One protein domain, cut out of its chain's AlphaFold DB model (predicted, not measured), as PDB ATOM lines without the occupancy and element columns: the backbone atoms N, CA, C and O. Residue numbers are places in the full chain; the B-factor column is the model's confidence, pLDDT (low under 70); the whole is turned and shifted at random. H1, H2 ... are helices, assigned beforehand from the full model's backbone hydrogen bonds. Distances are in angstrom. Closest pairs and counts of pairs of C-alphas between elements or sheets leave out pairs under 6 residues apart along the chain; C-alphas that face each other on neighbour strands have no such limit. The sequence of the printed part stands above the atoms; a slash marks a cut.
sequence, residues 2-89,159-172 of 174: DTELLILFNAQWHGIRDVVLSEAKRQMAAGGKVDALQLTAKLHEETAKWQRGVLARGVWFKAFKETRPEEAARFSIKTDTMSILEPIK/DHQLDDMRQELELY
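Overview. This is residues 2 to 89 and 159 to 172 of the 174 residues of an uncharacterized protein of Prevotella sp. P3-120 (UniProt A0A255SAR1). Four helices, H1, H2, H4 and H5, form an elongated up-and-down bundle, each running against the one before it, with long H1 making its length. They make a ring in which H1 and H4 sit across from each other, as do H2 and H5, while H3 slants across one end. The printed part has 102 residues with five named helices, H1 to H5 in chain order, and no named strand; the class is all helix. It is compact, with a radius of gyration of the C-alphas of 14.1 A, and spans 45 by 24 by 20 A.

Along the chain. Find C-alpha 2 at (0.503, -44.267, -28.540); from there H1, residues 2 to 31, runs 42.7 A to C-alpha 31 at (14.385, -23.786, -63.291). H2 is residues 36 to 51, 22.8 A; H3 56 to 67, 17.4 A; H4 69 to 81, 18.6 A. H5, residues 159 to 172, runs 20.7 A to (9.069, -38.799, -29.939).

Arrangement. Start at H1: its residues 16 to 24 alone touch H2, a hairpin at a shallow tilt of 30 degrees, closest at C-alphas 16 and 46, 6.2 A. H1 also touches H5 at 25 degrees, shallow, closest at C-alphas 17 and 162, 6.8 A. Residues 169 to 172 of H5 alone touch H4, closest at C-alphas 71 and 172, 5.6 A. Residues 44 to 51 of H2 alone touch residues 76 to 80 of H4, closest at C-alphas 44 and 80, 6.6 A. H3 touches H1, H2 and H4 at steep tilts of 42, 64 and 48 degrees; its closest C-alpha pairs there are 57 and 12, 6.6 A, 58 and 50, 4.4 A, and 65 and 72, 5.2 A. H1 touches H3 with residues 5 to 12 alone; H2 touches H3 with residues 49 to 51 alone, and H3 touches H2 with residues 57 to 62 alone; H4 touches H3 with residues 71 to 73 alone, and H3 touches H4 with residues 61 to 65 alone. H1 and H4, H2 and H5, and H3 and H5 are apart. In H1 and H4 every O i to N i+4 pair is within hydrogen-bond range; in H2 9 of 12, in H3 6 of 8 and in H5 8 of 10 are.

Size, cuts and confidence. The C-alphas farthest apart, of Gly 32 and Thr 67, are 45.0 A apart. Residues 90 to 158 are not printed, and C-alphas 89 and 159 stand 14.7 A apart across that cut, in the link from H4 to H5; the links printed whole are tight. Look for pLDDT under 70 at residue 2 and residues 53 to 58.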
ATOM      1  N   ASP A   2      -0.690 -44.501 -27.701       66.38
ATOM      2  CA  ASP A   2       0.503 -44.267 -28.540       66.38
ATOM      3  C   ASP A   2       0.347 -44.719 -29.999       66.38
ATOM      4  O   ASP A   2       0.755 -44.022 -30.923       66.38
ATOM      5  N   THR A   3      -0.352 -45.831 -30.244       79.62
ATOM      6  CA  THR A   3      -0.629 -46.311 -31.610       79.62
ATOM      7  C   THR A   3      -1.509 -45.346 -32.414       79.62
ATOM      8  O   THR A   3      -1.324 -45.204 -33.616       79.62
ATOM      9  N   GLU A   4      -2.453 -44.662 -31.765       85.69
ATOM     10  CA  GLU A   4      -3.375 -43.732 -32.429       85.69
ATOM     11  C   GLU A   4      -2.675 -42.413 -32.788       85.69
ATOM     12  O   GLU A   4      -2.808 -41.932 -33.915       85.69
ATOM     13  N   LEU A   5      -1.850 -41.882 -31.877       85.31
ATOM     14  CA  LEU A   5      -1.009 -40.711 -32.140       85.31
ATOM     15  C   LEU A   5      -0.021 -40.967 -33.281       85.31
ATOM     16  O   LEU A   5       0.134 -40.112 -34.150       85.31
ATOM     17  N   LEU A   6       0.587 -42.156 -33.328       87.38
ATOM     18  CA  LEU A   6       1.501 -42.542 -34.402       87.38
ATOM     19  C   LEU A   6       0.796 -42.637 -35.765       87.38
ATOM     20  O   LEU A   6       1.330 -42.168 -36.769       87.38
ATOM     21  N   ILE A   7      -0.417 -43.202 -35.816       89.19
ATOM     22  CA  ILE A   7      -1.224 -43.258 -37.046       89.19
ATOM     23  C   ILE A   7      -1.553 -41.843 -37.537       89.19
ATOM     24  O   ILE A   7      -1.390 -41.546 -38.723       89.19
ATOM     25  N   LEU A   8      -1.984 -40.960 -36.629       88.44
ATOM     26  CA  LEU A   8      -2.289 -39.570 -36.957       88.44
ATOM     27  C   LEU A   8      -1.042 -38.828 -37.442       88.44
ATOM     28  O   LEU A   8      -1.098 -38.187 -38.490       88.44
ATOM     29  N   PHE A   9       0.086 -38.958 -36.742       90.31
ATOM     30  CA  PHE A   9       1.363 -38.381 -37.156       90.31
ATOM     31  C   PHE A   9       1.755 -38.838 -38.565       90.31
ATOM     32  O   PHE A   9       2.007 -37.994 -39.422       90.31
ATOM     33  N   ASN A  10       1.728 -40.144 -38.846       90.88
ATOM     34  CA  ASN A  10       2.102 -40.679 -40.157       90.88
ATOM     35  C   ASN A  10       1.199 -40.148 -41.277       90.88
ATOM     36  O   ASN A  10       1.689 -39.742 -42.332       90.88
ATOM     37  N   ALA A  11      -0.114 -40.072 -41.041       89.88
ATOM     38  CA  ALA A  11      -1.045 -39.482 -41.999       89.88
ATOM     39  C   ALA A  11      -0.736 -37.997 -42.268       89.88
ATOM     40  O   ALA A  11      -0.788 -37.539 -43.412       89.88
ATOM     41  N   GLN A  12      -0.380 -37.239 -41.227       90.38
ATOM     42  CA  GLN A  12      -0.002 -35.833 -41.366       90.38
ATOM     43  C   GLN A  12       1.347 -35.659 -42.066       90.38
ATOM     44  O   GLN A  12       1.464 -34.792 -42.934       90.38
ATOM     45  N   TRP A  13       2.334 -36.500 -41.747       92.69
ATOM     46  CA  TRP A  13       3.640 -36.502 -42.397       92.69
ATOM     47  C   TRP A  13       3.521 -36.767 -43.896       92.69
ATOM     48  O   TRP A  13       4.083 -36.015 -44.690       92.69
ATOM     49  N   HIS A  14       2.731 -37.768 -44.302       92.31
ATOM     50  CA  HIS A  14       2.475 -38.041 -45.720       92.31
ATOM     51  C   HIS A  14       1.929 -36.812 -46.456       92.31
ATOM     52  O   HIS A  14       2.388 -36.496 -47.551       92.31
ATOM     53  N   GLY A  15       1.024 -36.058 -45.823       91.31
ATOM     54  CA  GLY A  15       0.518 -34.809 -46.386       91.31
ATOM     55  C   GLY A  15       1.591 -33.726 -46.562       91.31
ATOM     56  O   GLY A  15       1.556 -32.998 -47.552       91.31
ATOM     57  N   ILE A  16       2.544 -33.607 -45.634       92.38
ATOM     58  CA  ILE A  16       3.675 -32.669 -45.761       92.38
ATOM     59  C   ILE A  16       4.633 -33.129 -46.858       92.38
ATOM     60  O   ILE A  16       5.008 -32.336 -47.724       92.38
ATOM     61  N   ARG A  17       4.981 -34.418 -46.855       95.25
ATOM     62  CA  ARG A  17       5.836 -35.050 -47.859       95.25
ATOM     63  C   ARG A  17       5.327 -34.778 -49.272       95.25
ATOM     64  O   ARG A  17       6.092 -34.321 -50.116       95.25
ATOM     65  N   ASP A  18       4.035 -34.978 -49.521       95.31
ATOM     66  CA  ASP A  18       3.445 -34.750 -50.843       95.31
ATOM     67  C   ASP A  18       3.528 -33.278 -51.279       95.31
ATOM     68  O   ASP A  18       3.806 -32.992 -52.447       95.31
ATOM     69  N   VAL A  19       3.345 -32.334 -50.348       95.00
ATOM     70  CA  VAL A  19       3.489 -30.894 -50.621       95.00
ATOM     71  C   VAL A  19       4.933 -30.546 -50.985       95.00
ATOM     72  O   VAL A  19       5.159 -29.887 -52.002       95.00
ATOM     73  N   VAL A  20       5.908 -31.014 -50.203       95.75
ATOM     74  CA  VAL A  20       7.337 -30.749 -50.438       95.75
ATOM     75  C   VAL A  20       7.799 -31.368 -51.762       95.75
ATOM     76  O   VAL A  20       8.412 -30.682 -52.583       95.75
ATOM     77  N   LEU A  21       7.447 -32.629 -52.033       96.38
ATOM     78  CA  LEU A  21       7.786 -33.298 -53.294       96.38
ATOM     79  C   LEU A  21       7.099 -32.641 -54.501       96.38
ATOM     80  O   LEU A  21       7.681 -32.567 -55.588       96.38
ATOM     81  N   SER A  22       5.871 -32.142 -54.339       96.25
ATOM     82  CA  SER A  22       5.190 -31.371 -55.383       96.25
ATOM     83  C   SER A  22       5.901 -30.046 -55.667       96.25
ATOM     84  O   SER A  22       5.998 -29.647 -56.829       96.25
ATOM     85  N   GLU A  23       6.404 -29.360 -54.643       95.75
ATOM     86  CA  GLU A  23       7.158 -28.119 -54.823       95.75
ATOM     87  C   GLU A  23       8.505 -28.378 -55.511       95.75
ATOM     88  O   GLU A  23       8.844 -27.705 -56.485       95.75
ATOM     89  N   ALA A  24       9.210 -29.447 -55.129       94.69
ATOM     90  CA  ALA A  24      10.432 -29.879 -55.810       94.69
ATOM     91  C   ALA A  24      10.191 -30.139 -57.311       94.69
ATOM     92  O   ALA A  24      10.956 -29.683 -58.166       94.69
ATOM     93  N   LYS A  25       9.078 -30.809 -57.660       94.69
ATOM     94  CA  LYS A  25       8.646 -31.007 -59.059       94.69
ATOM     95  C   LYS A  25       8.443 -29.687 -59.802       94.69
ATOM     96  O   LYS A  25       8.881 -29.564 -60.947       94.69
ATOM     97  N   ARG A  26       7.803 -28.700 -59.170       93.88
ATOM     98  CA  ARG A  26       7.566 -27.374 -59.769       93.88
ATOM     99  C   ARG A  26       8.872 -26.635 -60.037       93.88
ATOM    100  O   ARG A  26       9.062 -26.135 -61.146       93.88
ATOM    101  N   GLN A  27       9.795 -26.633 -59.079       93.12
ATOM    102  CA  GLN A  27      11.100 -25.989 -59.236       93.12
ATOM    103  C   GLN A  27      11.929 -26.631 -60.357       93.12
ATOM    104  O   GLN A  27      12.474 -25.927 -61.208       93.12
ATOM    105  N   MET A  28      11.942 -27.966 -60.454       92.12
ATOM    106  CA  MET A  28      12.609 -28.657 -61.565       92.12
ATOM    107  C   MET A  28      11.981 -28.341 -62.927       92.12
ATOM    108  O   MET A  28      12.707 -28.207 -63.919       92.12
ATOM    109  N   ALA A  29      10.653 -28.200 -62.994       88.94
ATOM    110  CA  ALA A  29       9.958 -27.839 -64.224       88.94
ATOM    111  C   ALA A  29      10.278 -26.402 -64.675       88.94
ATOM    112  O   ALA A  29      10.485 -26.186 -65.870       88.94
ATOM    113  N   ALA A  30      10.358 -25.453 -63.735       88.00
ATOM    114  CA  ALA A  30      10.604 -24.038 -64.014       88.00
ATOM    115  C   ALA A  30      12.093 -23.707 -64.234       88.00
ATOM    116  O   ALA A  30      12.442 -23.030 -65.199       88.00
ATOM    117  N   GLY A  31      12.975 -24.187 -63.352       80.69
ATOM    118  CA  GLY A  31      14.385 -23.786 -63.291       80.69
ATOM    119  C   GLY A  31      15.395 -24.894 -63.593       80.69
ATOM    120  O   GLY A  31      16.587 -24.617 -63.710       80.69
ATOM    121  N   GLY A  32      14.962 -26.154 -63.725       84.50
ATOM    122  CA  GLY A  32      15.864 -27.289 -63.967       84.50
ATOM    123  C   GLY A  32      16.802 -27.619 -62.797       84.50
ATOM    124  O   GLY A  32      17.781 -28.339 -62.995       84.50
ATOM    125  N   LYS A  33      16.514 -27.084 -61.610       90.56
ATOM    126  CA  LYS A  33      17.163 -27.392 -60.335       90.56
ATOM    127  C   LYS A  33      16.170 -27.180 -59.196       90.56
ATOM    128  O   LYS A  33      15.171 -26.486 -59.381       90.56
ATOM    129  N   VAL A  34      16.472 -27.751 -58.044       92.25
ATOM    130  CA  VAL A  34      15.741 -27.570 -56.791       92.25
ATOM    131  C   VAL A  34      16.514 -26.609 -55.890       92.25
ATOM    132  O   VAL A  34      17.730 -26.699 -55.771       92.25
ATOM    133  N   ASP A  35      15.825 -25.670 -55.261       93.06
ATOM    134  CA  ASP A  35      16.361 -24.806 -54.218       93.06
ATOM    135  C   ASP A  35      16.028 -25.404 -52.843       93.06
ATOM    136  O   ASP A  35      14.883 -25.384 -52.384       93.06
ATOM    137  N   ALA A  36      17.053 -25.953 -52.192       93.06
ATOM    138  CA  ALA A  36      16.935 -26.615 -50.899       93.06
ATOM    139  C   ALA A  36      16.478 -25.668 -49.777       93.06
ATOM    140  O   ALA A  36      15.747 -26.089 -48.879       93.06
ATOM    141  N   LEU A  37      16.829 -24.377 -49.848       93.31
ATOM    142  CA  LEU A  37      16.386 -23.383 -48.867       93.31
ATOM    143  C   LEU A  37      14.890 -23.114 -49.010       93.31
ATOM    144  O   LEU A  37      14.176 -23.053 -48.011       93.31
ATOM    145  N   GLN A  38      14.396 -23.011 -50.245       93.44
ATOM    146  CA  GLN A  38      12.961 -22.846 -50.490       93.44
ATOM    147  C   GLN A  38      12.167 -24.086 -50.076       93.44
ATOM    148  O   GLN A  38      11.099 -23.950 -49.480       93.44
ATOM    149  N   LEU A  39      12.685 -25.291 -50.340       95.00
ATOM    150  CA  LEU A  39      12.049 -26.519 -49.858       95.00
ATOM    151  C   LEU A  39      12.043 -26.603 -48.332       95.00
ATOM    152  O   LEU A  39      11.023 -26.969 -47.757       95.00
ATOM    153  N   THR A  40      13.139 -26.221 -47.680       95.31
ATOM    154  CA  THR A  40      13.231 -26.165 -46.214       95.31
ATOM    155  C   THR A  40      12.234 -25.159 -45.640       95.31
ATOM    156  O   THR A  40      11.495 -25.475 -44.712       95.31
ATOM    157  N   ALA A  41      12.118 -23.972 -46.242       95.31
ATOM    158  CA  ALA A  41      11.104 -22.994 -45.857       95.31
ATOM    159  C   ALA A  41       9.682 -23.555 -46.018       95.31
ATOM    160  O   ALA A  41       8.839 -23.350 -45.143       95.31
ATOM    161  N   LYS A  42       9.419 -24.309 -47.096       95.12
ATOM    162  CA  LYS A  42       8.127 -24.968 -47.317       95.12
ATOM    163  C   LYS A  42       7.852 -26.063 -46.287       95.12
ATOM    164  O   LYS A  42       6.731 -26.151 -45.791       95.12
ATOM    165  N   LEU A  43       8.861 -26.860 -45.938       95.00
ATOM    166  CA  LEU A  43       8.779 -27.862 -44.878       95.00
ATOM    167  C   LEU A  43       8.399 -27.201 -43.547       95.00
ATOM    168  O   LEU A  43       7.394 -27.592 -42.957       95.00
ATOM    169  N   HIS A  44       9.122 -26.157 -43.128       93.81
ATOM    170  CA  HIS A  44       8.818 -25.420 -41.897       93.81
ATOM    171  C   HIS A  44       7.439 -24.754 -41.921       93.81
ATOM    172  O   HIS A  44       6.744 -24.724 -40.909       93.81
ATOM    173  N   GLU A  45       7.009 -24.219 -43.067       92.62
ATOM    174  CA  GLU A  45       5.666 -23.655 -43.210       92.62
ATOM    175  C   GLU A  45       4.588 -24.712 -42.934       92.62
ATOM    176  O   GLU A  45       3.608 -24.430 -42.240       92.62
ATOM    177  N   GLU A  46       4.753 -25.922 -43.471       91.19
ATOM    178  CA  GLU A  46       3.794 -27.008 -43.289       91.19
ATOM    179  C   GLU A  46       3.853 -27.623 -41.882       91.19
ATOM    180  O   GLU A  46       2.794 -27.883 -41.307       91.19
ATOM    181  N   THR A  47       5.040 -27.808 -41.291       90.31
ATOM    182  CA  THR A  47       5.185 -28.355 -39.927       90.31
ATOM    183  C   THR A  47       4.726 -27.359 -38.862       90.31
ATOM    184  O   THR A  47       4.063 -27.750 -37.899       90.31
ATOM    185  N   ALA A  48       4.934 -26.054 -39.062       88.50
ATOM    186  CA  ALA A  48       4.437 -25.021 -38.152       88.50
ATOM    187  C   ALA A  48       2.902 -25.019 -38.029       88.50
ATOM    188  O   ALA A  48       2.360 -24.565 -37.018       88.50
ATOM    189  N   LYS A  49       2.166 -25.547 -39.022       88.50
ATOM    190  CA  LYS A  49       0.697 -25.682 -38.944       88.50
ATOM    191  C   LYS A  49       0.262 -26.643 -37.836       88.50
ATOM    192  O   LYS A  49      -0.819 -26.444 -37.284       88.50
ATOM    193  N   TRP A  50       1.096 -27.622 -37.476       86.81
ATOM    194  CA  TRP A  50       0.851 -28.499 -36.328       86.81
ATOM    195  C   TRP A  50       0.841 -27.708 -35.022       86.81
ATOM    196  O   TRP A  50      -0.121 -27.774 -34.260       86.81
ATOM    197  N   GLN A  51       1.872 -26.889 -34.809       79.25
ATOM    198  CA  GLN A  51       2.040 -26.098 -33.588       79.25
ATOM    199  C   GLN A  51       1.015 -24.958 -33.478       79.25
ATOM    200  O   GLN A  51       0.528 -24.660 -32.389       79.25
ATOM    201  N   ARG A  52       0.653 -24.327 -34.606       78.00
ATOM    202  CA  ARG A  52      -0.309 -23.208 -34.649       78.00
ATOM    203  C   ARG A  52      -1.768 -23.632 -34.466       78.00
ATOM    204  O   ARG A  52      -2.632 -22.763 -34.389       78.00
ATOM    205  N   GLY A  53      -2.070 -24.930 -34.427       66.69
ATOM    206  CA  GLY A  53      -3.441 -25.401 -34.217       66.69
ATOM    207  C   GLY A  53      -4.363 -25.228 -35.433       66.69
ATOM    208  O   GLY A  53      -5.581 -25.239 -35.277       66.69
ATOM    209  N   VAL A  54      -3.819 -25.032 -36.640       60.34
ATOM    210  CA  VAL A  54      -4.624 -24.762 -37.843       60.34
ATOM    211  C   VAL A  54      -5.097 -26.091 -38.454       60.34
ATOM    212  O   VAL A  54      -4.273 -26.911 -38.861       60.34
ATOM    213  N   LEU A  55      -6.424 -26.282 -38.564       59.31
ATOM    214  CA  LEU A  55      -7.122 -27.475 -39.106       59.31
ATOM    215  C   LEU A  55      -6.977 -28.761 -38.256       59.31
ATOM    216  O   LEU A  55      -6.380 -28.761 -37.182       59.31
ATOM    217  N   ALA A  56      -7.491 -29.892 -38.772       60.50
ATOM    218  CA  ALA A  56      -7.300 -31.249 -38.229       60.50
ATOM    219  C   ALA A  56      -5.821 -31.595 -37.949       60.50
ATOM    220  O   ALA A  56      -5.521 -32.421 -37.089       60.50
ATOM    221  N   ARG A  57      -4.892 -30.906 -38.630       61.66
ATOM    222  CA  ARG A  57      -3.442 -31.016 -38.436       61.66
ATOM    223  C   ARG A  57      -2.953 -30.473 -37.088       61.66
ATOM    224  O   ARG A  57      -1.873 -30.847 -36.664       61.66
ATOM    225  N   GLY A  58      -3.698 -29.592 -36.426       68.44
ATOM    226  CA  GLY A  58      -3.346 -29.072 -35.101       68.44
ATOM    227  C   GLY A  58      -3.922 -29.884 -33.940       68.44
ATOM    228  O   GLY A  58      -3.394 -29.855 -32.831       68.44
ATOM    229  N   VAL A  59      -5.002 -30.629 -34.194       76.44
ATOM    230  CA  VAL A  59      -5.759 -31.352 -33.159       76.44
ATOM    231  C   VAL A  59      -4.938 -32.498 -32.566       76.44
ATOM    232  O   VAL A  59      -4.877 -32.633 -31.346       76.44
ATOM    233  N   TRP A  60      -4.249 -33.276 -33.408       84.31
ATOM    234  CA  TRP A  60      -3.383 -34.361 -32.933       84.31
ATOM    235  C   TRP A  60      -2.197 -33.824 -32.120       84.31
ATOM    236  O   TRP A  60      -1.863 -34.388 -31.083       84.31
ATOM    237  N   PHE A  61      -1.596 -32.703 -32.542       86.94
ATOM    238  CA  PHE A  61      -0.441 -32.121 -31.857       86.94
ATOM    239  C   PHE A  61      -0.831 -31.511 -30.507       86.94
ATOM    240  O   PHE A  61      -0.081 -31.600 -29.537       86.94
ATOM    241  N   LYS A  62      -2.043 -30.953 -30.405       85.62
ATOM    242  CA  LYS A  62      -2.615 -30.524 -29.126       85.62
ATOM    243  C   LYS A  62      -2.782 -31.709 -28.170       85.62
ATOM    244  O   LYS A  62      -2.316 -31.626 -27.038       85.62
ATOM    245  N   ALA A  63      -3.362 -32.815 -28.641       84.56
ATOM    246  CA  ALA A  63      -3.492 -34.038 -27.843       84.56
ATOM    247  C   ALA A  63      -2.121 -34.618 -27.444       84.56
ATOM    248  O   ALA A  63      -1.936 -35.050 -26.307       84.56
ATOM    249  N   PHE A  64      -1.131 -34.565 -28.337       87.50
ATOM    250  CA  PHE A  64       0.243 -34.974 -28.045       87.50
ATOM    251  C   PHE A  64       0.882 -34.096 -26.959       87.50
ATOM    252  O   PHE A  64       1.461 -34.609 -26.009       87.50
ATOM    253  N   LYS A  65       0.698 -32.775 -27.025       89.12
ATOM    254  CA  LYS A  65       1.212 -31.836 -26.020       89.12
ATOM    255  C   LYS A  65       0.549 -32.002 -24.649       89.12
ATOM    256  O   LYS A  65       1.219 -31.836 -23.635       89.12
ATOM    257  N   GLU A  66      -0.747 -32.304 -24.614       88.00
ATOM    258  CA  GLU A  66      -1.499 -32.537 -23.372       88.00
ATOM    259  C   GLU A  66      -1.130 -33.871 -22.710       88.00
ATOM    260  O   GLU A  66      -1.119 -33.965 -21.486       88.00
ATOM    261  N   THR A  67      -0.799 -34.889 -23.507       86.69
ATOM    262  CA  THR A  67      -0.445 -36.225 -23.005       86.69
ATOM    263  C   THR A  67       1.039 -36.351 -22.660       86.69
ATOM    264  O   THR A  67       1.371 -36.957 -21.644       86.69
ATOM    265  N   ARG A  68       1.936 -35.773 -23.475       88.25
ATOM    266  CA  ARG A  68       3.402 -35.897 -23.358       88.25
ATOM    267  C   ARG A  68       4.108 -34.554 -23.631       88.25
ATOM    268  O   ARG A  68       4.714 -34.359 -24.686       88.25
ATOM    269  N   PRO A  69       4.064 -33.596 -22.684       88.06
ATOM    270  CA  PRO A  69       4.525 -32.223 -22.913       88.06
ATOM    271  C   PRO A  69       6.037 -32.100 -23.155       88.06
ATOM    272  O   PRO A  69       6.455 -31.277 -23.972       88.06
ATOM    273  N   GLU A  70       6.864 -32.905 -22.480       90.75
ATOM    274  CA  GLU A  70       8.323 -32.875 -22.663       90.75
ATOM    275  C   GLU A  70       8.741 -33.403 -24.042       90.75
ATOM    276  O   GLU A  70       9.578 -32.801 -24.718       90.75
ATOM    277  N   GLU A  71       8.128 -34.497 -24.493       91.00
ATOM    278  CA  GLU A  71       8.376 -35.069 -25.818       91.00
ATOM    279  C   GLU A  71       7.841 -34.160 -26.922       91.00
ATOM    280  O   GLU A  71       8.541 -33.930 -27.906       91.00
ATOM    281  N   ALA A  72       6.674 -33.541 -26.727       89.12
ATOM    282  CA  ALA A  72       6.135 -32.548 -27.650       89.12
ATOM    283  C   ALA A  72       7.034 -31.305 -27.784       89.12
ATOM    284  O   ALA A  72       7.164 -30.746 -28.880       89.12
ATOM    285  N   ALA A  73       7.696 -30.879 -26.703       89.56
ATOM    286  CA  ALA A  73       8.680 -29.799 -26.753       89.56
ATOM    287  C   ALA A  73       9.928 -30.207 -27.554       89.56
ATOM    288  O   ALA A  73      10.370 -29.455 -28.425       89.56
ATOM    289  N   ARG A  74      10.464 -31.415 -27.324       91.88
ATOM    290  CA  ARG A  74      11.609 -31.945 -28.091       91.88
ATOM    291  C   ARG A  74      11.267 -32.151 -29.566       91.88
ATOM    292  O   ARG A  74      12.063 -31.769 -30.419       91.88
ATOM    293  N   PHE A  75      10.078 -32.675 -29.856       91.69
ATOM    294  CA  PHE A  75       9.537 -32.802 -31.206       91.69
ATOM    295  C   PHE A  75       9.501 -31.441 -31.904       91.69
ATOM    296  O   PHE A  75       9.987 -31.325 -33.020       91.69
ATOM    297  N   SER A  76       9.001 -30.399 -31.229       90.31
ATOM    298  CA  SER A  76       8.924 -29.042 -31.792       90.31
ATOM    299  C   SER A  76      10.304 -28.486 -32.149       90.31
ATOM    300  O   SER A  76      10.519 -28.031 -33.269       90.31
ATOM    301  N   ILE A  77      11.266 -28.595 -31.226       91.31
ATOM    302  CA  ILE A  77      12.656 -28.175 -31.466       91.31
ATOM    303  C   ILE A  77      13.242 -28.944 -32.654       91.31
ATOM    304  O   ILE A  77      13.903 -28.371 -33.522       91.31
ATOM    305  N   LYS A  78      12.987 -30.253 -32.722       92.69
ATOM    306  CA  LYS A  78      13.478 -31.077 -33.820       92.69
ATOM    307  C   LYS A  78      12.855 -30.655 -35.155       92.69
ATOM    308  O   LYS A  78      13.597 -30.436 -36.105       92.69
ATOM    309  N   THR A  79      11.540 -30.437 -35.224       90.38
ATOM    310  CA  THR A  79      10.871 -29.959 -36.449       90.38
ATOM    311  C   THR A  79      11.356 -28.586 -36.918       90.38
ATOM    312  O   THR A  79      11.365 -28.327 -38.121       90.38
ATOM    313  N   ASP A  80      11.788 -27.723 -35.998       88.94
ATOM    314  CA  ASP A  80      12.294 -26.381 -36.318       88.94
ATOM    315  C   ASP A  80      13.762 -26.391 -36.779       88.94
ATOM    316  O   ASP A  80      14.222 -25.438 -37.402       88.94
ATOM    317  N   THR A  81      14.502 -27.470 -36.506       90.19
ATOM    318  CA  THR A  81      15.923 -27.624 -36.882       90.19
ATOM    319  C   THR A  81      16.139 -28.496 -38.119       90.19
ATOM    320  O   THR A  81      17.245 -28.536 -38.661       90.19
ATOM    321  N   MET A  82      15.103 -29.197 -38.583       91.50
ATOM    322  CA  MET A  82      15.159 -30.011 -39.796       91.50
ATOM    323  C   MET A  82      15.364 -29.149 -41.035       91.50
ATOM    324  O   MET A  82      14.678 -28.154 -41.232       91.50
ATOM    325  N   SER A  83      16.280 -29.565 -41.904       93.75
ATOM    326  CA  SER A  83      16.527 -28.893 -43.176       93.75
ATOM    327  C   SER A  83      16.727 -29.913 -44.280       93.75
ATOM    328  O   SER A  83      17.323 -30.967 -44.068       93.75
ATOM    329  N   ILE A  84      16.198 -29.598 -45.457       93.12
ATOM    330  CA  ILE A  84      16.417 -30.392 -46.660       93.12
ATOM    331  C   ILE A  84      17.770 -29.968 -47.217       93.12
ATOM    332  O   ILE A  84      18.010 -28.785 -47.464       93.12
ATOM    333  N   LEU A  85      18.657 -30.938 -47.395       92.44
ATOM    334  CA  LEU A  85      19.972 -30.736 -47.979       92.44
ATOM    335  C   LEU A  85      19.868 -30.657 -49.502       92.44
ATOM    336  O   LEU A  85      18.917 -31.150 -50.116       92.44
ATOM    337  N   GLU A  86      20.865 -30.031 -50.130       89.31
ATOM    338  CA  GLU A  86      20.889 -29.930 -51.585       89.31
ATOM    339  C   GLU A  86      20.937 -31.324 -52.232       89.31
ATOM    340  O   GLU A  86      21.825 -32.112 -51.892       89.31
ATOM    341  N   PRO A  87      20.029 -31.631 -53.182       86.38
ATOM    342  CA  PRO A  87      19.969 -32.964 -53.755       86.38
ATOM    343  C   PRO A  87      21.234 -33.359 -54.518       86.38
ATOM    344  O   PRO A  87      21.834 -32.561 -55.253       86.38
ATOM    345  N   ILE A  88      21.598 -34.637 -54.458       81.94
ATOM    346  CA  ILE A  88      22.731 -35.157 -55.228       81.94
ATOM    347  C   ILE A  88      22.447 -34.988 -56.730       81.94
ATOM    348  O   ILE A  88      21.461 -35.484 -57.273       81.94
ATOM    349  N   LYS A  89      23.362 -34.310 -57.442       80.56
ATOM    350  CA  LYS A  89      23.246 -34.005 -58.885       80.56
ATOM    351  C   LYS A  89      22.012 -33.150 -59.228       80.56
ATOM    352  O   LYS A  89      21.385 -33.370 -60.261       80.56
ATOM    353  N   ASP A 159      13.023 -37.513 -51.096       96.25
ATOM    354  CA  ASP A 159      12.109 -38.451 -50.459       96.25
ATOM    355  C   ASP A 159      12.799 -39.255 -49.357       96.25
ATOM    356  O   ASP A 159      12.243 -39.421 -48.275       96.25
ATOM    357  N   HIS A 160      14.036 -39.688 -49.603       96.06
ATOM    358  CA  HIS A 160      14.834 -40.393 -48.612       96.06
ATOM    359  C   HIS A 160      15.148 -39.506 -47.403       96.06
ATOM    360  O   HIS A 160      14.916 -39.922 -46.274       96.06
ATOM    361  N   GLN A 161      15.552 -38.250 -47.633       96.06
ATOM    362  CA  GLN A 161      15.765 -37.284 -46.550       96.06
ATOM    363  C   GLN A 161      14.489 -37.037 -45.727       96.06
ATOM    364  O   GLN A 161      14.548 -36.929 -44.503       96.06
ATOM    365  N   LEU A 162      13.325 -36.953 -46.380       96.25
ATOM    366  CA  LEU A 162      12.040 -36.819 -45.688       96.25
ATOM    367  C   LEU A 162      11.683 -38.086 -44.898       96.25
ATOM    368  O   LEU A 162      11.077 -37.983 -43.833       96.25
ATOM    369  N   ASP A 163      12.028 -39.275 -45.387       96.50
ATOM    370  CA  ASP A 163      11.806 -40.511 -44.636       96.50
ATOM    371  C   ASP A 163      12.703 -40.591 -43.394       96.50
ATOM    372  O   ASP A 163      12.209 -40.909 -42.315       96.50
ATOM    373  N   ASP A 164      13.973 -40.199 -43.506       96.19
ATOM    374  CA  ASP A 164      14.896 -40.132 -42.368       96.19
ATOM    375  C   ASP A 164      14.372 -39.168 -41.291       96.19
ATOM    376  O   ASP A 164      14.271 -39.522 -40.115       96.19
ATOM    377  N   MET A 165      13.922 -37.975 -41.698       95.44
ATOM    378  CA  MET A 165      13.277 -37.018 -40.791       95.44
ATOM    379  C   MET A 165      12.025 -37.606 -40.133       95.44
ATOM    380  O   MET A 165      11.812 -37.428 -38.932       95.44
ATOM    381  N   ARG A 166      11.194 -38.334 -40.890       95.56
ATOM    382  CA  ARG A 166      10.012 -39.010 -40.340       95.56
ATOM    383  C   ARG A 166      10.408 -39.978 -39.239       95.56
ATOM    384  O   ARG A 166       9.831 -39.922 -38.156       95.56
ATOM    385  N   GLN A 167      11.375 -40.848 -39.513       94.12
ATOM    386  CA  GLN A 167      11.833 -41.873 -38.580       94.12
ATOM    387  C   GLN A 167      12.394 -41.248 -37.299       94.12
ATOM    388  O   GLN A 167      12.089 -41.727 -36.208       94.12
ATOM    389  N   GLU A 168      13.139 -40.146 -37.412       93.69
ATOM    390  CA  GLU A 168      13.615 -39.388 -36.252       93.69
ATOM    391  C   GLU A 168      12.464 -38.796 -35.427       93.69
ATOM    392  O   GLU A 168      12.508 -38.828 -34.197       93.69
ATOM    393  N   LEU A 169      11.420 -38.270 -36.077       92.50
ATOM    394  CA  LEU A 169      10.254 -37.707 -35.392       92.50
ATOM    395  C   LEU A 169       9.369 -38.772 -34.742       92.50
ATOM    396  O   LEU A 169       8.834 -38.538 -33.657       92.50
ATOM    397  N   GLU A 170       9.238 -39.947 -35.363       92.62
ATOM    398  CA  GLU A 170       8.488 -41.074 -34.802       92.62
ATOM    399  C   GLU A 170       9.011 -41.483 -33.418       92.62
ATOM    400  O   GLU A 170       8.224 -41.955 -32.600       92.62
ATOM    401  N   LEU A 171      10.306 -41.292 -33.128       91.19
ATOM    402  CA  LEU A 171      10.902 -41.613 -31.824       91.19
ATOM    403  C   LEU A 171      10.303 -40.805 -30.667       91.19
ATOM    404  O   LEU A 171      10.377 -41.254 -29.530       91.19
ATOM    405  N   TYR A 172       9.732 -39.632 -30.946       89.25
ATOM    406  CA  TYR A 172       9.069 -38.799 -29.939       89.25
ATOM    407  C   TYR A 172       7.564 -39.070 -29.842       89.25
ATOM    408  O   TYR A 172       6.930 -38.617 -28.900       89.25
TER     409      TYR A 172